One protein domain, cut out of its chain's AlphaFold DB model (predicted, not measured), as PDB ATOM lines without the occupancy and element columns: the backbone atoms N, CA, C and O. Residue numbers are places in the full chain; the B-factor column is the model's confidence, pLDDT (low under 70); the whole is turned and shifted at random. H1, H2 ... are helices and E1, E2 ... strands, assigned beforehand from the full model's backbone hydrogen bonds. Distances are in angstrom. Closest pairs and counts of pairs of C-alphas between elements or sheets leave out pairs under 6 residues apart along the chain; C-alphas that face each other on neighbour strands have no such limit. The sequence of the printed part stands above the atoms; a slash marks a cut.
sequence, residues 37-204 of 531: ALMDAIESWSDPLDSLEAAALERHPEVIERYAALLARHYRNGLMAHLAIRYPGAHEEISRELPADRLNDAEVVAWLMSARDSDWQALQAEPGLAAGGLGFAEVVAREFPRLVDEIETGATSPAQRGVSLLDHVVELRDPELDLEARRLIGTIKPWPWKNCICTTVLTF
ATOM      1  N   ALA A  37     161.855 179.486 252.916       80.81
ATOM      2  CA  ALA A  37     160.533 179.172 252.388       80.81
ATOM      3  C   ALA A  37     159.820 180.397 251.793       80.81
ATOM      4  O   ALA A  37     159.208 180.294 250.734       80.81
ATOM      5  N   LEU A  38     159.918 181.576 252.425       86.12
ATOM      6  CA  LEU A  38     159.334 182.796 251.860       86.12
ATOM      7  C   LEU A  38     160.099 183.287 250.630       86.12
ATOM      8  O   LEU A  38     159.475 183.794 249.701       86.12
ATOM      9  N   MET A  39     161.422 183.113 250.583       87.75
ATOM     10  CA  MET A  39     162.178 183.377 249.358       87.75
ATOM     11  C   MET A  39     161.711 182.468 248.212       87.75
ATOM     12  O   MET A  39     161.412 182.980 247.138       87.75
ATOM     13  N   ASP A  40     161.565 181.163 248.465       85.25
ATOM     14  CA  ASP A  40     161.091 180.179 247.477       85.25
ATOM     15  C   ASP A  40     159.657 180.510 247.006       85.25
ATOM     16  O   ASP A  40     159.325 180.437 245.820       85.25
ATOM     17  N   ALA A  41     158.795 180.963 247.922       86.00
ATOM     18  CA  ALA A  41     157.445 181.416 247.592       86.00
ATOM     19  C   ALA A  41     157.438 182.692 246.727       86.00
ATOM     20  O   ALA A  41     156.596 182.827 245.842       86.00
ATOM     21  N   ILE A  42     158.367 183.629 246.951       88.88
ATOM     22  CA  ILE A  42     158.515 184.838 246.121       88.88
ATOM     23  C   ILE A  42     159.035 184.478 244.724       88.88
ATOM     24  O   ILE A  42     158.560 185.048 243.739       88.88
ATOM     25  N   GLU A  43     159.996 183.561 244.635       86.31
ATOM     26  CA  GLU A  43     160.564 183.063 243.375       86.31
ATOM     27  C   GLU A  43     159.476 182.373 242.547       86.31
ATOM     28  O   GLU A  43     159.120 182.886 241.489       86.31
ATOM     29  N   SER A  44     158.799 181.357 243.091       82.56
ATOM     30  CA  SER A  44     157.676 180.675 242.413       82.56
ATOM     31  C   SER A  44     156.508 181.604 242.032       82.56
ATOM     32  O   SER A  44     155.779 181.353 241.063       82.56
ATOM     33  N   TRP A  45     156.314 182.699 242.778       86.94
ATOM     34  CA  TRP A  45     155.312 183.721 242.477       86.94
ATOM     35  C   TRP A  45     155.702 184.633 241.307       86.94
ATOM     36  O   TRP A  45     154.813 185.086 240.586       86.94
ATOM     37  N   SER A  46     156.985 184.943 241.111       84.00
ATOM     38  CA  SER A  46     157.411 185.997 240.172       84.00
ATOM     39  C   SER A  46     158.275 185.524 239.012       84.00
ATOM     40  O   SER A  46     158.228 186.154 237.954       84.00
ATOM     41  N   ASP A  47     158.991 184.417 239.165       80.25
ATOM     42  CA  ASP A  47     159.820 183.853 238.111       80.25
ATOM     43  C   ASP A  47     158.946 183.121 237.071       80.25
ATOM     44  O   ASP A  47     157.963 182.447 237.417       80.25
ATOM     45  N   PRO A  48     159.222 183.316 235.768       71.06
ATOM     46  CA  PRO A  48     158.554 182.568 234.714       71.06
ATOM     47  C   PRO A  48     158.897 181.077 234.823       71.06
ATOM     48  O   PRO A  48     159.913 180.689 235.389       71.06
ATOM     49  N   LEU A  49     158.016 180.229 234.291       68.38
ATOM     50  CA  LEU A  49     158.247 178.788 234.283       68.38
ATOM     51  C   LEU A  49     159.167 178.419 233.122       68.38
ATOM     52  O   LEU A  49     158.796 178.604 231.963       68.38
ATOM     53  N   ASP A  50     160.320 177.847 233.452       65.94
ATOM     54  CA  ASP A  50     161.340 177.497 232.462       65.94
ATOM     55  C   ASP A  50     161.231 176.036 231.970       65.94
ATOM     56  O   ASP A  50     161.718 175.715 230.885       65.94
ATOM     57  N   SER A  51     160.583 175.138 232.732       75.31
ATOM     58  CA  SER A  51     160.417 173.717 232.373       75.31
ATOM     59  C   SER A  51     159.142 173.067 232.930       75.31
ATOM     60  O   SER A  51     158.554 173.531 233.912       75.31
ATOM     61  N   LEU A  52     158.725 171.956 232.303       77.50
ATOM     62  CA  LEU A  52     157.600 171.112 232.747       77.50
ATOM     63  C   LEU A  52     157.834 170.560 234.147       77.50
ATOM     64  O   LEU A  52     156.909 170.486 234.954       77.50
ATOM     65  N   GLU A  53     159.076 170.188 234.425       79.38
ATOM     66  CA  GLU A  53     159.517 169.653 235.698       79.38
ATOM     67  C   GLU A  53     159.365 170.687 236.822       79.38
ATOM     68  O   GLU A  53     158.749 170.383 237.844       79.38
ATOM     69  N   ALA A  54     159.856 171.913 236.612       73.31
ATOM     70  CA  ALA A  54     159.761 172.996 237.590       73.31
ATOM     71  C   ALA A  54     158.299 173.371 237.869       73.31
ATOM     72  O   ALA A  54     157.868 173.467 239.016       73.31
ATOM     73  N   ALA A  55     157.492 173.488 236.813       73.56
ATOM     74  CA  ALA A  55     156.092 173.857 236.953       73.56
ATOM     75  C   ALA A  55     155.267 172.813 237.723       73.56
ATOM     76  O   ALA A  55     154.376 173.160 238.504       73.56
ATOM     77  N   ALA A  56     155.567 171.528 237.531       75.56
ATOM     78  CA  ALA A  56     154.906 170.454 238.257       75.56
ATOM     79  C   ALA A  56     155.341 170.351 239.723       75.56
ATOM     80  O   ALA A  56     154.510 170.030 240.567       75.56
ATOM     81  N   LEU A  57     156.608 170.640 240.034       72.88
ATOM     82  CA  LEU A  57     157.096 170.705 241.415       72.88
ATOM     83  C   LEU A  57     156.408 171.814 242.210       72.88
ATOM     84  O   LEU A  57     155.999 171.596 243.347       72.88
ATOM     85  N   GLU A  58     156.268 172.990 241.604       68.00
ATOM     86  CA  GLU A  58     155.863 174.194 242.330       68.00
ATOM     87  C   GLU A  58     154.354 174.439 242.337       68.00
ATOM     88  O   GLU A  58     153.822 174.953 243.320       68.00
ATOM     89  N   ARG A  59     153.644 174.104 241.252       64.94
ATOM     90  CA  ARG A  59     152.223 174.475 241.090       64.94
ATOM     91  C   ARG A  59     151.268 173.301 240.989       64.94
ATOM     92  O   ARG A  59     150.084 173.470 241.273       64.94
ATOM     93  N   HIS A  60     151.767 172.140 240.577       73.19
ATOM     94  CA  HIS A  60     150.939 170.969 240.303       73.19
ATOM     95  C   HIS A  60     151.534 169.686 240.899       73.19
ATOM     96  O   HIS A  60     151.825 168.743 240.153       73.19
ATOM     97  N   PRO A  61     151.706 169.609 242.233       77.00
ATOM     98  CA  PRO A  61     152.280 168.432 242.889       77.00
ATOM     99  C   PRO A  61     151.504 167.140 242.571       77.00
ATOM    100  O   PRO A  61     152.081 166.052 242.517       77.00
ATOM    101  N   GLU A  62     150.212 167.240 242.248       82.44
ATOM    102  CA  GLU A  62     149.385 166.122 241.794       82.44
ATOM    103  C   GLU A  62     149.873 165.473 240.483       82.44
ATOM    104  O   GLU A  62     149.589 164.299 240.224       82.44
ATOM    105  N   VAL A  63     150.607 166.211 239.641       84.50
ATOM    106  CA  VAL A  63     151.246 165.688 238.424       84.50
ATOM    107  C   VAL A  63     152.340 164.698 238.810       84.50
ATOM    108  O   VAL A  63     152.399 163.597 238.254       84.50
ATOM    109  N   ILE A  64     153.165 165.065 239.794       87.06
ATOM    110  CA  ILE A  64     154.251 164.227 240.305       87.06
ATOM    111  C   ILE A  64     153.679 162.974 240.953       87.06
ATOM    112  O   ILE A  64     154.128 161.875 240.640       87.06
ATOM    113  N   GLU A  65     152.636 163.106 241.774       86.94
ATOM    114  CA  GLU A  65     151.970 161.949 242.379       86.94
ATOM    115  C   GLU A  65     151.436 160.969 241.326       86.94
ATOM    116  O   GLU A  65     151.635 159.753 241.425       86.94
ATOM    117  N   ARG A  66     150.793 161.482 240.269       84.81
ATOM    118  CA  ARG A  66     150.290 160.651 239.166       84.81
ATOM    119  C   ARG A  66     151.414 159.969 238.401       84.81
ATOM    120  O   ARG A  66     151.279 158.791 238.050       84.81
ATOM    121  N   TYR A  67     152.501 160.687 238.136       87.06
ATOM    122  CA  TYR A  67     153.655 160.135 237.442       87.06
ATOM    123  C   TYR A  67     154.363 159.068 238.282       87.06
ATOM    124  O   TYR A  67     154.594 157.954 237.812       87.06
ATOM    125  N   ALA A  68     154.603 159.348 239.557       86.75
ATOM    126  CA  ALA A  68     155.185 158.409 240.501       86.75
ATOM    127  C   ALA A  68     154.341 157.139 240.648       86.75
ATOM    128  O   ALA A  68     154.876 156.034 240.601       86.75
ATOM    129  N   ALA A  69     153.012 157.256 240.707       84.00
ATOM    130  CA  ALA A  69     152.121 156.096 240.721       84.00
ATOM    131  C   ALA A  69     152.201 155.254 239.428       84.00
ATOM    132  O   ALA A  69     151.953 154.042 239.443       84.00
ATOM    133  N   LEU A  70     152.515 155.861 238.278       80.88
ATOM    134  CA  LEU A  70     152.799 155.126 237.039       80.88
ATOM    135  C   LEU A  70     154.150 154.408 237.116       80.88
ATOM    136  O   LEU A  70     154.203 153.215 236.808       80.88
ATOM    137  N   LEU A  71     155.198 155.088 237.588       82.81
ATOM    138  CA  LEU A  71     156.525 154.498 237.778       82.81
ATOM    139  C   LEU A  71     156.492 153.320 238.757       82.81
ATOM    140  O   LEU A  71     157.002 152.249 238.439       82.81
ATOM    141  N   ALA A  72     155.822 153.471 239.897       80.50
ATOM    142  CA  ALA A  72     155.656 152.426 240.904       80.50
ATOM    143  C   ALA A  72     154.976 151.167 240.344       80.50
ATOM    144  O   ALA A  72     155.338 150.041 240.677       80.50
ATOM    145  N   ARG A  73     153.997 151.340 239.443       78.50
ATOM    146  CA  ARG A  73     153.357 150.214 238.742       78.50
ATOM    147  C   ARG A  73     154.292 149.547 237.739       78.50
ATOM    148  O   ARG A  73     154.201 148.335 237.544       78.50
ATOM    149  N   HIS A  74     155.155 150.322 237.086       80.62
ATOM    150  CA  HIS A  74     156.109 149.812 236.107       80.62
ATOM    151  C   HIS A  74     157.244 149.030 236.787       80.62
ATOM    152  O   HIS A  74     157.521 147.878 236.441       80.62
ATOM    153  N   TYR A  75     157.843 149.615 237.821       80.38
ATOM    154  CA  TYR A  75     158.867 148.994 238.646       80.38
ATOM    155  C   TYR A  75     158.201 148.199 239.764       80.38
ATOM    156  O   TYR A  75     158.009 148.707 240.857       80.38
ATOM    157  N   ARG A  76     157.865 146.930 239.494       68.50
ATOM    158  CA  ARG A  76     157.121 146.003 240.385       68.50
ATOM    159  C   ARG A  76     157.476 146.021 241.889       68.50
ATOM    160  O   ARG A  76     156.656 145.565 242.677       68.50
ATOM    161  N   ASN A  77     158.665 146.490 242.275       70.44
ATOM    162  CA  ASN A  77     159.151 146.557 243.658       70.44
ATOM    163  C   ASN A  77     159.219 147.995 244.233       70.44
ATOM    164  O   ASN A  77     159.800 148.182 245.300       70.44
ATOM    165  N   GLY A  78     158.653 148.993 243.549       75.62
ATOM    166  CA  GLY A  78     158.716 150.413 243.912       75.62
ATOM    167  C   GLY A  78     159.943 151.137 243.347       75.62
ATOM    168  O   GLY A  78     160.933 150.507 242.952       75.62
ATOM    169  N   LEU A  79     159.886 152.472 243.308       84.94
ATOM    170  CA  LEU A  79     160.939 153.303 242.718       84.94
ATOM    171  C   LEU A  79     162.232 153.240 243.538       84.94
ATOM    172  O   LEU A  79     163.304 153.023 242.979       84.94
ATOM    173  N   MET A  80     162.137 153.330 244.869       85.94
ATOM    174  CA  MET A  80     163.309 153.269 245.757       85.94
ATOM    175  C   MET A  80     164.119 151.978 245.601       85.94
ATOM    176  O   MET A  80     165.349 152.011 245.592       85.94
ATOM    177  N   ALA A  81     163.452 150.837 245.410       85.00
ATOM    178  CA  ALA A  81     164.133 149.565 245.183       85.00
ATOM    179  C   ALA A  81     164.871 149.532 243.834       85.00
ATOM    180  O   ALA A  81     165.952 148.951 243.733       85.00
ATOM    181  N   HIS A  82     164.310 150.167 242.800       86.50
ATOM    182  CA  HIS A  82     164.975 150.318 241.503       86.50
ATOM    183  C   HIS A  82     166.207 151.222 241.608       86.50
ATOM    184  O   HIS A  82     167.286 150.847 241.138       86.50
ATOM    185  N   LEU A  83     166.081 152.361 242.299       88.50
ATOM    186  CA  LEU A  83     167.187 153.291 242.543       88.50
ATOM    187  C   LEU A  83     168.334 152.619 243.303       88.50
ATOM    188  O   LEU A  83     169.482 152.758 242.898       88.50
ATOM    189  N   ALA A  84     168.046 151.810 244.327       89.12
ATOM    190  CA  ALA A  84     169.075 151.075 245.071       89.12
ATOM    191  C   ALA A  84     169.961 150.190 244.173       89.12
ATOM    192  O   ALA A  84     171.142 149.992 244.457       89.12
ATOM    193  N   ILE A  85     169.391 149.647 243.092       87.94
ATOM    194  CA  ILE A  85     170.074 148.716 242.188       87.94
ATOM    195  C   ILE A  85     170.776 149.461 241.049       87.94
ATOM    196  O   ILE A  85     171.903 149.115 240.692       87.94
ATOM    197  N   ARG A  86     170.100 150.434 240.429       86.88
ATOM    198  CA  ARG A  86     170.570 151.086 239.194       86.88
ATOM    199  C   ARG A  86     171.286 152.410 239.434       86.88
ATOM    200  O   ARG A  86     172.206 152.722 238.687       86.88
ATOM    201  N   TYR A  87     170.917 153.123 240.494       87.50
ATOM    202  CA  TYR A  87     171.419 154.454 240.845       87.50
ATOM    203  C   TYR A  87     171.766 154.513 242.347       87.50
ATOM    204  O   TYR A  87     171.178 155.297 243.098       87.50
ATOM    205  N   PRO A  88     172.709 153.677 242.829       86.31
ATOM    206  CA  PRO A  88     172.950 153.496 244.264       86.31
ATOM    207  C   PRO A  88     173.360 154.793 244.978       86.31
ATOM    208  O   PRO A  88     173.020 154.979 246.143       86.31
ATOM    209  N   GLY A  89     174.032 155.712 244.274       83.62
ATOM    210  CA  GLY A  89     174.391 157.026 244.810       83.62
ATOM    211  C   GLY A  89     173.187 157.946 245.045       83.62
ATOM    212  O   GLY A  89     173.155 158.636 246.059       83.62
ATOM    213  N   ALA A  90     172.184 157.928 244.159       83.62
ATOM    214  CA  ALA A  90     170.937 158.666 244.371       83.62
ATOM    215  C   ALA A  90     170.148 158.062 245.541       83.62
ATOM    216  O   ALA A  90     169.683 158.786 246.412       83.62
ATOM    217  N   HIS A  91     170.074 156.729 245.625       89.50
ATOM    218  CA  HIS A  91     169.411 156.034 246.732       89.50
ATOM    219  C   HIS A  91     170.011 156.373 248.110       89.50
ATOM    220  O   HIS A  91     169.266 156.622 249.060       89.50
ATOM    221  N   GLU A  92     171.342 156.357 248.241       84.94
ATOM    222  CA  GLU A  92     172.029 156.687 249.498       84.94
ATOM    223  C   GLU A  92     171.769 158.134 249.929       84.94
ATOM    224  O   GLU A  92     171.572 158.403 251.113       84.94
ATOM    225  N   GLU A  93     171.723 159.064 248.977       78.94
ATOM    226  CA  GLU A  93     171.463 160.467 249.277       78.94
ATOM    227  C   GLU A  93     169.990 160.744 249.590       78.94
ATOM    228  O   GLU A  93     169.709 161.384 250.598       78.94
ATOM    229  N   ILE A  94     169.049 160.167 248.840       81.44
ATOM    230  CA  ILE A  94     167.612 160.237 249.151       81.44
ATOM    231  C   ILE A  94     167.337 159.719 250.560       81.44
ATOM    232  O   ILE A  94     166.627 160.355 251.329       81.44
ATOM    233  N   SER A  95     167.933 158.581 250.921       82.38
ATOM    234  CA  SER A  95     167.749 157.970 252.244       82.38
ATOM    235  C   SER A  95     168.339 158.808 253.385       82.38
ATOM    236  O   SER A  95     168.021 158.569 254.550       82.38
ATOM    237  N   ARG A  96     169.235 159.747 253.066       81.69
ATOM    238  CA  ARG A  96     169.856 160.676 254.013       81.69
ATOM    239  C   ARG A  96     169.074 161.984 254.121       81.69
ATOM    240  O   ARG A  96     168.951 162.502 255.227       81.69
ATOM    241  N   GLU A  97     168.586 162.508 253.001       73.56
ATOM    242  CA  GLU A  97     167.938 163.823 252.922       73.56
ATOM    243  C   GLU A  97     166.424 163.756 253.176       73.56
ATOM    244  O   GLU A  97     165.861 164.666 253.786       73.56
ATOM    245  N   LEU A  98     165.752 162.676 252.760       72.50
ATOM    246  CA  LEU A  98     164.328 162.478 253.021       72.50
ATOM    247  C   LEU A  98     164.115 161.627 254.287       72.50
ATOM    248  O   LEU A  98     164.637 160.512 254.384       72.50
ATOM    249  N   PRO A  99     163.316 162.109 255.259       73.38
ATOM    250  CA  PRO A  99     162.878 161.317 256.403       73.38
ATOM    251  C   PRO A  99     162.225 159.998 255.971       73.38
ATOM    252  O   PRO A  99     161.560 159.937 254.938       73.38
ATOM    253  N   ALA A 100     162.365 158.942 256.777       74.12
ATOM    254  CA  ALA A 100     161.871 157.606 256.427       74.12
ATOM    255  C   ALA A 100     160.351 157.546 256.155       74.12
ATOM    256  O   ALA A 100     159.888 156.685 255.410       74.12
ATOM    257  N   ASP A 101     159.575 158.462 256.735       71.50
ATOM    258  CA  ASP A 101     158.135 158.646 256.526       71.50
ATOM    259  C   ASP A 101     157.780 159.442 255.254       71.50
ATOM    260  O   ASP A 101     156.623 159.431 254.833       71.50
ATOM    261  N   ARG A 102     158.767 160.058 254.591       67.44
ATOM    262  CA  ARG A 102     158.640 160.777 253.310       67.44
ATOM    263  C   ARG A 102     159.250 160.029 252.117       67.44
ATOM    264  O   ARG A 102     159.392 160.599 251.046       67.44
ATOM    265  N   LEU A 103     159.563 158.739 252.248       77.06
ATOM    266  CA  LEU A 103     160.114 157.912 251.157       77.06
ATOM    267  C   LEU A 103     159.045 157.333 250.211       77.06
ATOM    268  O   LEU A 103     159.191 156.217 249.707       77.06
ATOM    269  N   ASN A 104     157.947 158.055 249.982       85.88
ATOM    270  CA  ASN A 104     156.966 157.630 248.983       85.88
ATOM    271  C   ASN A 104     157.470 157.950 247.565       85.88
ATOM    272  O   ASN A 104     158.308 158.829 247.377       85.88
ATOM    273  N   ASP A 105     156.963 157.239 246.555       86.19
ATOM    274  CA  ASP A 105     157.482 157.370 245.188       86.19
ATOM    275  C   ASP A 105     157.353 158.809 244.638       86.19
ATOM    276  O   ASP A 105     158.180 159.213 243.830       86.19
ATOM    277  N   ALA A 106     156.360 159.597 245.068       85.81
ATOM    278  CA  ALA A 106     156.157 160.972 244.599       85.81
ATOM    279  C   ALA A 106     157.209 161.938 245.152       85.81
ATOM    280  O   ALA A 106     157.809 162.693 244.394       85.81
ATOM    281  N   GLU A 107     157.487 161.854 246.449       84.44
ATOM    282  CA  GLU A 107     158.554 162.606 247.119       84.44
ATOM    283  C   GLU A 107     159.927 162.257 246.538       84.44
ATOM    284  O   GLU A 107     160.761 163.127 246.301       84.44
ATOM    285  N   VAL A 108     160.142 160.978 246.228       86.56
ATOM    286  CA  VAL A 108     161.374 160.499 245.596       86.56
ATOM    287  C   VAL A 108     161.528 161.062 244.181       86.56
ATOM    288  O   VAL A 108     162.613 161.514 243.823       86.56
ATOM    289  N   VAL A 109     160.459 161.066 243.375       87.94
ATOM    290  CA  VAL A 109     160.469 161.682 242.036       87.94
ATOM    291  C   VAL A 109     160.724 163.186 242.129       87.94
ATOM    292  O   VAL A 109     161.599 163.685 241.425       87.94
ATOM    293  N   ALA A 110     160.022 163.891 243.018       83.75
ATOM    294  CA  ALA A 110     160.202 165.327 243.218       83.75
ATOM    295  C   ALA A 110     161.646 165.675 243.618       83.75
ATOM    296  O   ALA A 110     162.241 166.633 243.118       83.75
ATOM    297  N   TRP A 111     162.240 164.857 244.484       84.19
ATOM    298  CA  TRP A 111     163.626 165.019 244.897       84.19
ATOM    299  C   TRP A 111     164.603 164.773 243.741       84.19
ATOM    300  O   TRP A 111     165.524 165.559 243.538       84.19
ATOM    301  N   LEU A 112     164.390 163.730 242.930       84.31
ATOM    302  CA  LEU A 112     165.234 163.470 241.757       84.31
ATOM    303  C   LEU A 112     165.188 164.626 240.751       84.31
ATOM    304  O   LEU A 112     166.230 165.002 240.224       84.31
ATOM    305  N   MET A 113     164.002 165.196 240.521       83.38
ATOM    306  CA  MET A 113     163.785 166.323 239.605       83.38
ATOM    307  C   MET A 113     164.429 167.635 240.065       83.38
ATOM    308  O   MET A 113     164.692 168.485 239.228       83.38
ATOM    309  N   SER A 114     164.623 167.826 241.373       73.69
ATOM    310  CA  SER A 114     165.132 169.083 241.940       73.69
ATOM    311  C   SER A 114     166.603 169.017 242.356       73.69
ATOM    312  O   SER A 114     167.299 170.027 242.315       73.69
ATOM    313  N   ALA A 115     167.086 167.842 242.768       71.69
ATOM    314  CA  ALA A 115     168.431 167.672 243.316       71.69
ATOM    315  C   ALA A 115     169.358 166.808 242.444       71.69
ATOM    316  O   ALA A 115     170.571 166.819 242.657       71.69
ATOM    317  N   ARG A 116     168.829 166.029 241.485       78.69
ATOM    318  CA  ARG A 116     169.602 165.038 240.710       78.69
ATOM    319  C   ARG A 116     169.190 164.964 239.235       78.69
ATOM    320  O   ARG A 116     168.921 163.878 238.719       78.69
ATOM    321  N   ASP A 117     169.255 166.089 238.525       74.69
ATOM    322  CA  ASP A 117     168.892 166.202 237.101       74.69
ATOM    323  C   ASP A 117     169.473 165.098 236.210       74.69
ATOM    324  O   ASP A 117     168.780 164.567 235.346       74.69
ATOM    325  N   SER A 118     170.733 164.701 236.421       78.50
ATOM    326  CA  SER A 118     171.361 163.640 235.622       78.50
ATOM    327  C   SER A 118     170.757 162.259 235.873       78.50
ATOM    328  O   SER A 118     170.588 161.483 234.933       78.50
ATOM    329  N   ASP A 119     170.441 161.939 237.132       85.56
ATOM    330  CA  ASP A 119     169.810 160.666 237.496       85.56
ATOM    331  C   ASP A 119     168.339 160.664 237.046       85.56
ATOM    332  O   ASP A 119     167.846 159.659 236.533       85.56
ATOM    333  N   TRP A 120     167.659 161.809 237.150       84.81
ATOM    334  CA  TRP A 120     166.314 162.023 236.619       84.81
ATOM    335  C   TRP A 120     166.242 161.837 235.097       84.81
ATOM    336  O   TRP A 120     165.421 161.062 234.606       84.81
ATOM    337  N   GLN A 121     167.135 162.479 234.340       84.44
ATOM    338  CA  GLN A 121     167.211 162.327 232.883       84.44
ATOM    339  C   GLN A 121     167.531 160.883 232.480       84.44
ATOM    340  O   GLN A 121     166.945 160.356 231.532       84.44
ATOM    341  N   ALA A 122     168.431 160.214 233.209       83.06
ATOM    342  CA  ALA A 122     168.747 158.808 232.972       83.06
ATOM    343  C   ALA A 122     167.537 157.895 233.226       83.06
ATOM    344  O   ALA A 122     167.283 156.987 232.432       83.06
ATOM    345  N   LEU A 123     166.767 158.171 234.285       83.44
ATOM    346  CA  LEU A 123     165.526 157.466 234.588       83.44
ATOM    347  C   LEU A 123     164.498 157.656 233.462       83.44
ATOM    348  O   LEU A 123     163.962 156.668 232.969       83.44
ATOM    349  N   GLN A 124     164.269 158.889 232.994       80.00
ATOM    350  CA  GLN A 124     163.351 159.158 231.877       80.00
ATOM    351  C   GLN A 124     163.765 158.454 230.574       80.00
ATOM    352  O   GLN A 124     162.913 158.029 229.793       80.00
ATOM    353  N   ALA A 125     165.070 158.308 230.341       77.69
ATOM    354  CA  ALA A 125     165.616 157.671 229.149       77.69
ATOM    355  C   ALA A 125     165.587 156.130 229.193       77.69
ATOM    356  O   ALA A 125     166.029 155.485 228.235       77.69
ATOM    357  N   GLU A 126     165.095 155.503 230.271       77.62
ATOM    358  CA  GLU A 126     165.086 154.045 230.358       77.62
ATOM    359  C   GLU A 126     164.227 153.415 229.243       77.62
ATOM    360  O   GLU A 126     163.046 153.745 229.100       77.62
ATOM    361  N   PRO A 127     164.760 152.436 228.478       65.25
ATOM    362  CA  PRO A 127     164.069 151.871 227.317       65.25
ATOM    363  C   PRO A 127     162.684 151.291 227.623       65.25
ATOM    364  O   PRO A 127     161.824 151.285 226.750       65.25
ATOM    365  N   GLY A 128     162.457 150.801 228.847       65.81
ATOM    366  CA  GLY A 128     161.156 150.280 229.282       65.81
ATOM    367  C   GLY A 128     160.090 151.365 229.472       65.81
ATOM    368  O   GLY A 128     158.921 151.120 229.173       65.81
ATOM    369  N   LEU A 129     160.498 152.564 229.895       66.25
ATOM    370  CA  LEU A 129     159.630 153.736 230.034       66.25
ATOM    371  C   LEU A 129     159.396 154.404 228.676       66.25
ATOM    372  O   LEU A 129     158.249 154.665 228.303       66.25
ATOM    373  N   ALA A 130     160.464 154.573 227.894       57.47
ATOM    374  CA  ALA A 130     160.412 155.160 226.559       57.47
ATOM    375  C   ALA A 130     159.597 154.306 225.567       57.47
ATOM    376  O   ALA A 130     158.771 154.834 224.826       57.47
ATOM    377  N   ALA A 131     159.748 152.974 225.581       56.75
ATOM    378  CA  ALA A 131     158.974 152.075 224.714       56.75
ATOM    379  C   ALA A 131     157.483 151.985 225.099       56.75
ATOM    380  O   ALA A 131     156.666 151.560 224.281       56.75
ATOM    381  N   GLY A 132     157.126 152.377 226.327       62.75
ATOM    382  CA  GLY A 132     155.745 152.476 226.801       62.75
ATOM    383  C   GLY A 132     155.093 153.846 226.581       62.75
ATOM    384  O   GLY A 132     153.899 153.973 226.846       62.75
ATOM    385  N   GLY A 133     155.846 154.855 226.121       61.12
ATOM    386  CA  GLY A 133     155.361 156.229 225.928       61.12
ATOM    387  C   GLY A 133     154.967 156.947 227.225       61.12
ATOM    388  O   GLY A 133     154.106 157.820 227.202       61.12
ATOM    389  N   LEU A 134     155.527 156.538 228.367       68.19
ATOM    390  CA  LEU A 134     155.170 157.045 229.698       68.19
ATOM    391  C   LEU A 134     156.318 157.867 230.299       68.19
ATOM    392  O   LEU A 134     156.691 157.674 231.458       68.19
ATOM    393  N   GLY A 135     156.899 158.765 229.506       79.06
ATOM    394  CA  GLY A 135     157.746 159.819 230.042       79.06
ATOM    395  C   GLY A 135     156.911 160.834 230.821       79.06
ATOM    396  O   GLY A 135     155.676 160.855 230.759       79.06
ATOM    397  N   PHE A 136     157.590 161.648 231.622       83.12
ATOM    398  CA  PHE A 136     156.941 162.682 232.416       83.12
ATOM    399  C   PHE A 136     156.191 163.671 231.515       83.12
ATOM    400  O   PHE A 136     154.994 163.885 231.700       83.12
ATOM    401  N   ALA A 137     156.866 164.176 230.478       82.12
ATOM    402  CA  ALA A 137     156.309 165.124 229.520       82.12
ATOM    403  C   ALA A 137     155.041 164.596 228.827       82.12
ATOM    404  O   ALA A 137     154.053 165.323 228.726       82.12
ATOM    405  N   GLU A 138     155.005 163.325 228.412       82.88
ATOM    406  CA  GLU A 138     153.810 162.733 227.799       82.88
ATOM    407  C   GLU A 138     152.637 162.617 228.783       82.88
ATOM    408  O   GLU A 138     151.478 162.798 228.398       82.88
ATOM    409  N   VAL A 139     152.913 162.329 230.061       83.50
ATOM    410  CA  VAL A 139     151.880 162.293 231.107       83.50
ATOM    411  C   VAL A 139     151.332 163.691 231.369       83.50
ATOM    412  O   VAL A 139     150.110 163.850 231.430       83.50
ATOM    413  N   VAL A 140     152.199 164.703 231.462       85.12
ATOM    414  CA  VAL A 140     151.774 166.100 231.627       85.12
ATOM    415  C   VAL A 140     150.939 166.557 230.434       85.12
ATOM    416  O   VAL A 140     149.832 167.049 230.629       85.12
ATOM    417  N   ALA A 141     151.395 166.314 229.205       85.12
ATOM    418  CA  ALA A 141     150.671 166.712 228.000       85.12
ATOM    419  C   ALA A 141     149.275 166.081 227.899       85.12
ATOM    420  O   ALA A 141     148.331 166.721 227.434       85.12
ATOM    421  N   ARG A 142     149.116 164.833 228.358       81.88
ATOM    422  CA  ARG A 142     147.824 164.138 228.319       81.88
ATOM    423  C   ARG A 142     146.868 164.594 229.417       81.88
ATOM    424  O   ARG A 142     145.675 164.746 229.166       81.88
ATOM    425  N   GLU A 143     147.367 164.722 230.640       81.50
ATOM    426  CA  GLU A 143     146.528 164.899 231.829       81.50
ATOM    427  C   GLU A 143     146.389 166.373 232.240       81.50
ATOM    428  O   GLU A 143     145.387 166.751 232.846       81.50
ATOM    429  N   PHE A 144     147.367 167.210 231.887       83.31
ATOM    430  CA  PHE A 144     147.477 168.616 232.281       83.31
ATOM    431  C   PHE A 144     147.901 169.500 231.094       83.31
ATOM    432  O   PHE A 144     148.910 170.202 231.168       83.31
ATOM    433  N   PRO A 145     147.121 169.536 229.997       82.81
ATOM    434  CA  PRO A 145     147.488 170.284 228.790       82.81
ATOM    435  C   PRO A 145     147.687 171.785 229.047       82.81
ATOM    436  O   PRO A 145     148.543 172.404 228.434       82.81
ATOM    437  N   ARG A 146     146.971 172.360 230.023       74.00
ATOM    438  CA  ARG A 146     147.137 173.769 230.415       74.00
ATOM    439  C   ARG A 146     148.521 174.082 230.987       74.00
ATOM    440  O   ARG A 146     148.992 175.195 230.810       74.00
ATOM    441  N   LEU A 147     149.153 173.123 231.666       75.69
ATOM    442  CA  LEU A 147     150.511 173.289 232.188       75.69
ATOM    443  C   LEU A 147     151.515 173.381 231.038       75.69
ATOM    444  O   LEU A 147     152.407 174.218 231.064       75.69
ATOM    445  N   VAL A 148     151.320 172.556 230.004       81.25
ATOM    446  CA  VAL A 148     152.106 172.628 228.769       81.25
ATOM    447  C   VAL A 148     151.891 173.974 228.085       81.25
ATOM    448  O   VAL A 148     152.870 174.645 227.782       81.25
ATOM    449  N   ASP A 149     150.641 174.422 227.941       75.62
ATOM    450  CA  ASP A 149     150.331 175.730 227.356       75.62
ATOM    451  C   ASP A 149     151.000 176.887 228.129       75.62
ATOM    452  O   ASP A 149     151.554 177.798 227.518       75.62
ATOM    453  N   GLU A 150     150.990 176.873 229.467       71.25
ATOM    454  CA  GLU A 150     151.621 177.914 230.303       71.25
ATOM    455  C   GLU A 150     153.144 178.002 230.100       71.25
ATOM    456  O   GLU A 150     153.708 179.096 230.142       71.25
ATOM    457  N   ILE A 151     153.794 176.870 229.833       73.31
ATOM    458  CA  ILE A 151     155.245 176.773 229.628       73.31
ATOM    459  C   ILE A 151     155.614 177.077 228.178       73.31
ATOM    460  O   ILE A 151     156.537 177.843 227.923       73.31
ATOM    461  N   GLU A 152     154.864 176.539 227.214       71.06
ATOM    462  CA  GLU A 152     155.069 176.787 225.781       71.06
ATOM    463  C   GLU A 152     154.786 178.242 225.403       71.06
ATOM    464  O   GLU A 152     155.440 178.798 224.517       71.06
ATOM    465  N   THR A 153     153.836 178.887 226.085       62.50
ATOM    466  CA  THR A 153     153.606 180.329 225.929       62.50
ATOM    467  C   THR A 153     154.652 181.168 226.658       62.50
ATOM    468  O   THR A 153     154.757 182.356 226.362       62.50
ATOM    469  N   GLY A 154     155.440 180.566 227.560       57.38
ATOM    470  CA  GLY A 154     156.612 181.151 228.217       57.38
ATOM    471  C   GLY A 154     156.352 182.436 229.005       57.38
ATOM    472  O   GLY A 154     157.290 183.200 229.226       57.38
ATOM    473  N   ALA A 155     155.097 182.748 229.354       54.72
ATOM    474  CA  ALA A 155     154.712 184.153 229.521       54.72
ATOM    475  C   ALA A 155     154.024 184.563 230.824       54.72
ATOM    476  O   ALA A 155     153.781 185.761 230.955       54.72
ATOM    477  N   THR A 156     153.687 183.682 231.776       64.00
ATOM    478  CA  THR A 156     153.011 184.182 232.990       64.00
ATOM    479  C   THR A 156     153.331 183.439 234.290       64.00
ATOM    480  O   THR A 156     152.730 182.406 234.604       64.00
ATOM    481  N   SER A 157     154.205 184.025 235.112       76.44
ATOM    482  CA  SER A 157     154.240 183.780 236.564       76.44
ATOM    483  C   SER A 157     152.914 184.219 237.233       76.44
ATOM    484  O   SER A 157     152.154 184.979 236.621       76.44
ATOM    485  N   PRO A 158     152.548 183.763 238.452       78.62
ATOM    486  CA  PRO A 158     151.320 184.181 239.121       78.62
ATOM    487  C   PRO A 158     151.259 185.704 239.255       78.62
ATOM    488  O   PRO A 158     150.220 186.300 238.969       78.62
ATOM    489  N   ALA A 159     152.401 186.320 239.556       82.94
ATOM    490  CA  ALA A 159     152.652 187.754 239.499       82.94
ATOM    491  C   ALA A 159     152.175 188.393 238.180       82.94
ATOM    492  O   ALA A 159     151.326 189.290 238.199       82.94
ATOM    493  N   GLN A 160     152.613 187.861 237.033       78.62
ATOM    494  CA  GLN A 160     152.242 188.358 235.702       78.62
ATOM    495  C   GLN A 160     150.762 188.119 235.359       78.62
ATOM    496  O   GLN A 160     150.179 188.869 234.574       78.62
ATOM    497  N   ARG A 161     150.117 187.123 235.986       76.62
ATOM    498  CA  ARG A 161     148.655 186.904 235.915       76.62
ATOM    499  C   ARG A 161     147.855 187.869 236.799       76.62
ATOM    500  O   ARG A 161     146.627 187.840 236.767       76.62
ATOM    501  N   GLY A 162     148.525 188.721 237.575       79.50
ATOM    502  CA  GLY A 162     147.897 189.638 238.524       79.50
ATOM    503  C   GLY A 162     147.508 188.988 239.851       79.50
ATOM    504  O   GLY A 162     146.768 189.602 240.618       79.50
ATOM    505  N   VAL A 163     147.988 187.772 240.136       85.50
ATOM    506  CA  VAL A 163     147.830 187.138 241.451       85.50
ATOM    507  C   VAL A 163     148.732 187.868 242.443       85.50
ATOM    508  O   VAL A 163     149.907 188.116 242.164       85.50
ATOM    509  N   SER A 164     148.186 188.240 243.599       90.12
ATOM    510  CA  SER A 164     148.966 188.901 244.644       90.12
ATOM    511  C   SER A 164     149.889 187.902 245.355       90.12
ATOM    512  O   SER A 164     149.561 186.717 245.444       90.12
ATOM    513  N   LEU A 165     151.038 188.354 245.873       89.88
ATOM    514  CA  LEU A 165     151.951 187.478 246.620       89.88
ATOM    515  C   LEU A 165     151.246 186.816 247.815       89.88
ATOM    516  O   LEU A 165     151.467 185.639 248.078       89.88
ATOM    517  N   LEU A 166     150.383 187.552 248.527       91.25
ATOM    518  CA  LEU A 166     149.640 186.979 249.654       91.25
ATOM    519  C   LEU A 166     148.650 185.900 249.212       91.25
ATOM    520  O   LEU A 166     148.533 184.895 249.902       91.25
ATOM    521  N   ASP A 167     147.963 186.079 248.081       89.25
ATOM    522  CA  ASP A 167     147.042 185.052 247.580       89.25
ATOM    523  C   ASP A 167     147.808 183.780 247.188       89.25
ATOM    524  O   ASP A 167     147.403 182.686 247.573       89.25
ATOM    525  N   HIS A 168     148.961 183.926 246.524       87.19
ATOM    526  CA  HIS A 168     149.852 182.804 246.193       87.19
ATOM    527  C   HIS A 168     150.340 182.067 247.444       87.19
ATOM    528  O   HIS A 168     150.256 180.846 247.526       87.19
ATOM    529  N   VAL A 169     150.793 182.795 248.469       86.94
ATOM    530  CA  VAL A 169     151.250 182.181 249.727       86.94
ATOM    531  C   VAL A 169     150.112 181.462 250.462       86.94
ATOM    532  O   VAL A 169     150.323 180.387 251.020       86.94
ATOM    533  N   VAL A 170     148.890 182.003 250.442       87.12
ATOM    534  CA  VAL A 170     147.713 181.338 251.027       87.12
ATOM    535  C   VAL A 170     147.420 180.004 250.328       87.12
ATOM    536  O   VAL A 170     147.038 179.037 250.995       87.12
ATOM    537  N   GLU A 171     147.631 179.914 249.014       81.31
ATOM    538  CA  GLU A 171     147.471 178.666 248.256       81.31
ATOM    539  C   GLU A 171     148.473 177.578 248.669       81.31
ATOM    540  O   GLU A 171     148.123 176.396 248.616       81.31
ATOM    541  N   LEU A 172     149.656 177.952 249.177       78.56
ATOM    542  CA  LEU A 172     150.668 177.019 249.701       78.56
ATOM    543  C   LEU A 172     150.271 176.370 251.042       78.56
ATOM    544  O   LEU A 172     150.895 175.402 251.467       78.56
ATOM    545  N   ARG A 173     149.202 176.855 251.696       82.44
ATOM    546  CA  ARG A 173     148.617 176.295 252.935       82.44
ATOM    547  C   ARG A 173     149.579 176.194 254.126       82.44
ATOM    548  O   ARG A 173     149.375 175.348 254.998       82.44
ATOM    549  N   ASP A 174     150.560 177.086 254.207       79.00
ATOM    550  CA  ASP A 174     151.460 177.218 255.355       79.00
ATOM    551  C   ASP A 174     151.110 178.484 256.176       79.00
ATOM    552  O   ASP A 174     151.310 179.608 255.703       79.00
ATOM    553  N   PRO A 175     150.566 178.340 257.404       80.88
ATOM    554  CA  PRO A 175     150.185 179.479 258.240       80.88
ATOM    555  C   PRO A 175     151.358 180.340 258.726       80.88
ATOM    556  O   PRO A 175     151.172 181.535 258.964       80.88
ATOM    557  N   GLU A 176     152.544 179.755 258.927       81.19
ATOM    558  CA  GLU A 176     153.729 180.510 259.357       81.19
ATOM    559  C   GLU A 176     154.259 181.351 258.196       81.19
ATOM    560  O   GLU A 176     154.563 182.536 258.373       81.19
ATOM    561  N   LEU A 177     154.253 180.766 256.999       83.69
ATOM    562  CA  LEU A 177     154.601 181.441 255.756       83.69
ATOM    563  C   LEU A 177     153.645 182.602 255.435       83.69
ATOM    564  O   LEU A 177     154.104 183.699 255.116       83.69
ATOM    565  N   ASP A 178     152.326 182.409 255.574       84.94
ATOM    566  CA  ASP A 178     151.324 183.478 255.385       84.94
ATOM    567  C   ASP A 178     151.546 184.639 256.363       84.94
ATOM    568  O   ASP A 178     151.512 185.812 255.976       84.94
ATOM    569  N   LEU A 179     151.838 184.338 257.632       84.88
ATOM    570  CA  LEU A 179     152.134 185.365 258.629       84.88
ATOM    571  C   LEU A 179     153.396 186.163 258.268       84.88
ATOM    572  O   LEU A 179     153.402 187.392 258.403       84.88
ATOM    573  N   GLU A 180     154.457 185.488 257.828       85.31
ATOM    574  CA  GLU A 180     155.703 186.125 257.398       85.31
ATOM    575  C   GLU A 180     155.487 186.998 256.152       85.31
ATOM    576  O   GLU A 180     155.869 188.170 256.146       85.31
ATOM    577  N   ALA A 181     154.780 186.484 255.143       87.81
ATOM    578  CA  ALA A 181     154.452 187.217 253.924       87.81
ATOM    579  C   ALA A 181     153.611 188.471 254.218       87.81
ATOM    580  O   ALA A 181     153.900 189.558 253.708       87.81
ATOM    581  N   ARG A 182     152.609 188.369 255.105       87.38
ATOM    582  CA  ARG A 182     151.809 189.521 255.564       87.38
ATOM    583  C   ARG A 182     152.661 190.577 256.250       87.38
ATOM    584  O   ARG A 182     152.420 191.767 256.046       87.38
ATOM    585  N   ARG A 183     153.642 190.168 257.060       84.12
ATOM    586  CA  ARG A 183     154.589 191.097 257.693       84.12
ATOM    587  C   ARG A 183     155.460 191.768 256.642       84.12
ATOM    588  O   ARG A 183     155.526 192.992 256.645       84.12
ATOM    589  N   LEU A 184     156.045 191.008 255.715       84.62
ATOM    590  CA  LEU A 184     156.848 191.558 254.623       84.62
ATOM    591  C   LEU A 184     156.057 192.621 253.850       84.62
ATOM    592  O   LEU A 184     156.489 193.772 253.794       84.62
ATOM    593  N   ILE A 185     154.869 192.281 253.341       84.88
ATOM    594  CA  ILE A 185     154.014 193.221 252.600       84.88
ATOM    595  C   ILE A 185     153.578 194.403 253.476       84.88
ATOM    596  O   ILE A 185     153.630 195.547 253.031       84.88
ATOM    597  N   GLY A 186     153.217 194.166 254.740       75.31
ATOM    598  CA  GLY A 186     152.804 195.214 255.680       75.31
ATOM    599  C   GLY A 186     153.904 196.221 256.041       75.31
ATOM    600  O   GLY A 186     153.599 197.335 256.464       75.31
ATOM    601  N   THR A 187     155.181 195.870 255.855       70.06
ATOM    602  CA  THR A 187     156.315 196.784 256.094       70.06
ATOM    603  C   THR A 187     156.586 197.730 254.926       70.06
ATOM    604  O   THR A 187     157.299 198.726 255.077       70.06
ATOM    605  N   ILE A 188     155.991 197.459 253.763       72.06
ATOM    606  CA  ILE A 188     156.103 198.293 252.574       72.06
ATOM    607  C   ILE A 188     155.153 199.482 252.741       72.06
ATOM    608  O   ILE A 188     153.967 199.393 252.434       72.06
ATOM    609  N   LYS A 189     155.660 200.608 253.261       70.75
ATOM    610  CA  LYS A 189     154.845 201.817 253.450       70.75
ATOM    611  C   LYS A 189     154.549 202.514 252.113       70.75
ATOM    612  O   LYS A 189     155.485 203.003 251.468       70.75
ATOM    613  N   PRO A 190     153.267 202.614 251.727       70.88
ATOM    614  CA  PRO A 190     152.862 203.168 250.448       70.88
ATOM    615  C   PRO A 190     152.855 204.697 250.409       70.88
ATOM    616  O   PRO A 190     152.263 205.346 251.269       70.88
ATOM    617  N   TRP A 191     153.428 205.281 249.354       72.69
ATOM    618  CA  TRP A 191     153.313 206.716 249.069       72.69
ATOM    619  C   TRP A 191     152.190 206.973 248.055       72.69
ATOM    620  O   TRP A 191     152.333 206.546 246.914       72.69
ATOM    621  N   PRO A 192     151.109 207.704 248.385       73.75
ATOM    622  CA  PRO A 192     149.864 207.726 247.598       73.75
ATOM    623  C   PRO A 192     149.986 208.084 246.107       73.75
ATOM    624  O   PRO A 192     149.132 207.706 245.315       73.75
ATOM    625  N   TRP A 193     151.023 208.826 245.711       76.38
ATOM    626  CA  TRP A 193     151.254 209.257 244.323       76.38
ATOM    627  C   TRP A 193     152.218 208.363 243.532       76.38
ATOM    628  O   TRP A 193     152.559 208.668 242.387       76.38
ATOM    629  N   LYS A 194     152.736 207.302 244.150       79.00
ATOM    630  CA  LYS A 194     153.556 206.283 243.494       79.00
ATOM    631  C   LYS A 194     152.654 205.116 243.114       79.00
ATOM    632  O   LYS A 194     151.780 204.753 243.881       79.00
ATOM    633  N   ASN A 195     152.877 204.519 241.954       84.38
ATOM    634  CA  ASN A 195     152.112 203.368 241.475       84.38
ATOM    635  C   ASN A 195     152.807 202.044 241.813       84.38
ATOM    636  O   ASN A 195     152.158 201.005 241.836       84.38
ATOM    637  N   CYS A 196     154.112 202.085 242.096       87.12
ATOM    638  CA  CYS A 196     154.910 200.910 242.420       87.12
ATOM    639  C   CYS A 196     155.891 201.168 243.554       87.12
ATOM    640  O   CYS A 196     156.401 202.282 243.695       87.12
ATOM    641  N   ILE A 197     156.184 200.124 244.320       86.56
ATOM    642  CA  ILE A 197     157.100 200.146 245.454       86.56
ATOM    643  C   ILE A 197     158.051 198.968 245.327       86.56
ATOM    644  O   ILE A 197     157.618 197.824 245.225       86.56
ATOM    645  N   CYS A 198     159.348 199.254 245.334       85.81
ATOM    646  CA  CYS A 198     160.374 198.226 245.316       85.81
ATOM    647  C   CYS A 198     161.005 198.077 246.702       85.81
ATOM    648  O   CYS A 198     161.228 199.056 247.416       85.81
ATOM    649  N   THR A 199     161.328 196.842 247.067       85.69
ATOM    650  CA  THR A 199     162.043 196.474 248.286       85.69
ATOM    651  C   THR A 199     163.074 195.403 247.957       85.69
ATOM    652  O   THR A 199     162.852 194.571 247.084       85.69
ATOM    653  N   THR A 200     164.219 195.411 248.630       85.50
ATOM    654  CA  THR A 200     165.179 194.310 248.510       85.50
ATOM    655  C   THR A 200     164.935 193.329 249.634       85.50
ATOM    656  O   THR A 200     164.908 193.742 250.791       85.50
ATOM    657  N   VAL A 201     164.758 192.061 249.278       87.00
ATOM    658  CA  VAL A 201     164.657 190.934 250.198       87.00
ATOM    659  C   VAL A 201     165.917 190.087 250.103       87.00
ATOM    660  O   VAL A 201     166.548 189.990 249.046       87.00
ATOM    661  N   LEU A 202     166.318 189.512 251.229       86.12
ATOM    662  CA  LEU A 202     167.519 188.697 251.320       86.12
ATOM    663  C   LEU A 202     167.258 187.493 252.216       86.12
ATOM    664  O   LEU A 202     166.525 187.591 253.191       86.12
ATOM    665  N   THR A 203     167.880 186.362 251.925       83.62
ATOM    666  CA  THR A 203     167.850 185.204 252.816       83.62
ATOM    667  C   THR A 203     169.228 184.571 252.932       83.62
ATOM    668  O   THR A 203     170.038 184.617 252.004       83.62
ATOM    669  N   PHE A 204     169.483 183.967 254.090       76.50
ATOM    670  CA  PHE A 204     170.622 183.089 254.341       76.50
ATOM    671  C   PHE A 204     170.066 181.677 254.574       76.50
ATOM    672  O   PHE A 204     169.980 181.242 255.728       76.50
TER     673      PHE A 204
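What this domain is: This is residues 37 to 204 of the 531 residues of an uncharacterized protein of Xanthomonadaceae bacterium SCN 69-123 (UniProt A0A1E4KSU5). What shape does the model make? It is an elongated body of two lobes: in the larger lobe, H2 to H10, the longest helix H3 crosses H6, on which H2, H4, H5 and H7 also pack, and H9 and H10 make a corner beside H2 and H3. In the smaller lobe the helical hairpin of H11 and H12 packs on H1, and the strand E1 comes back toward H1 after a turn whose residues 190 to 196 stick out. What is it made of, and how large is it? The printed part has 168 residues, mostly helix by class, with twelve named helices, H1 to H12, followed by one named strand, E1, which pairs with no named strand. It is only just loose, close to compact, with a radius of gyration of the C-alphas of 18.9 A and spans of 62 by 35 by 23 A.

Where its parts are: Where is the longest helix? H3 is residues 61 to 74, 20.2 A from C-alpha 61 at (152.280, 168.432, 242.889) to C-alpha 74 at (156.109, 149.812, 236.107). Which other helices belong to the larger lobe? H2 is residues 52 to 58, H4 79 to 86, H5 88 to 97, 14.4 A long, and H6 105 to 115, 15.1 A long. H7 is residues 117 to 124, H8 127 to 130, H9 136 to 143 and H10 145 to 152. What forms the smaller lobe? H1 is residues 37 to 46, 14.3 A long from C-alpha 37 at (160.533, 179.172, 252.388), H11 is 165 to 171 and H12 is 175 to 187, 18.5 A long. E1 is residues 196 to 203, 22.9 A long, ending with C-alpha 203 at (167.850, 185.204, 252.816).

How they stand to each other: What does H3 touch? H3 touches H6, the hub, at a steep tilt of 67 degrees, opposite ways, with the closest C-alphas those of Glu 65 and Ala 106, 4.8 A apart. With residues 63 to 67 alone it only just touches H9, by 3 pairs of C-alphas within 8 A, the closest Tyr 67 and Phe 136 at 6.5 A. What else is round H6? H6 forms a helical hairpin with H7, where the C-alphas of Leu 112 and Trp 120 are closest at 5.4 A, and it touches H4, closest at Leu 79 and Asp 105, 5.9 A. H4 and H5 are a hairpin too, with C-alphas 84 and 91 closest at 5.2 A, while H8 is close to but not clearly touching H7, at 7.3 A between the C-alphas of Gln 124 and Ala 130. How do the remaining parts stand? H10 touches H2 about perpendicular at 73 degrees, closest at C-alphas 52 and 151, 6.9 A, and H1 is close to but not clearly touching H2, at 6.7 A between C-alphas 44 and 58. H11 and H12 are a hairpin at a shallow tilt of 11 degrees, closest at C-alphas 169 and 178, 5.8 A; H1 touches both, and its closest C-alpha to E1 is that of Met 39, 6.9 A from Thr 203. Do the helix backbones hold their pattern? Every O i to N i+4 pair is within hydrogen-bond range in H1, H2, H3, H5, H6, H7, H9, H10, H11 and H12; in H4 it is 3 of 4, and H8 is too short for such a pair.

The domain as a whole: How far does it reach? The two C-alphas farthest apart are those of Arg 76 and Trp 193, 63.6 A. Is the printed part whole, and which link is long? It has no cut, and the link from H10 to H11, 12 residues, is long. Where is confidence low? The mean pLDDT of the printed part is 79.6, and 18 residues are under 70, among them 127 to 134 and 153 to 156.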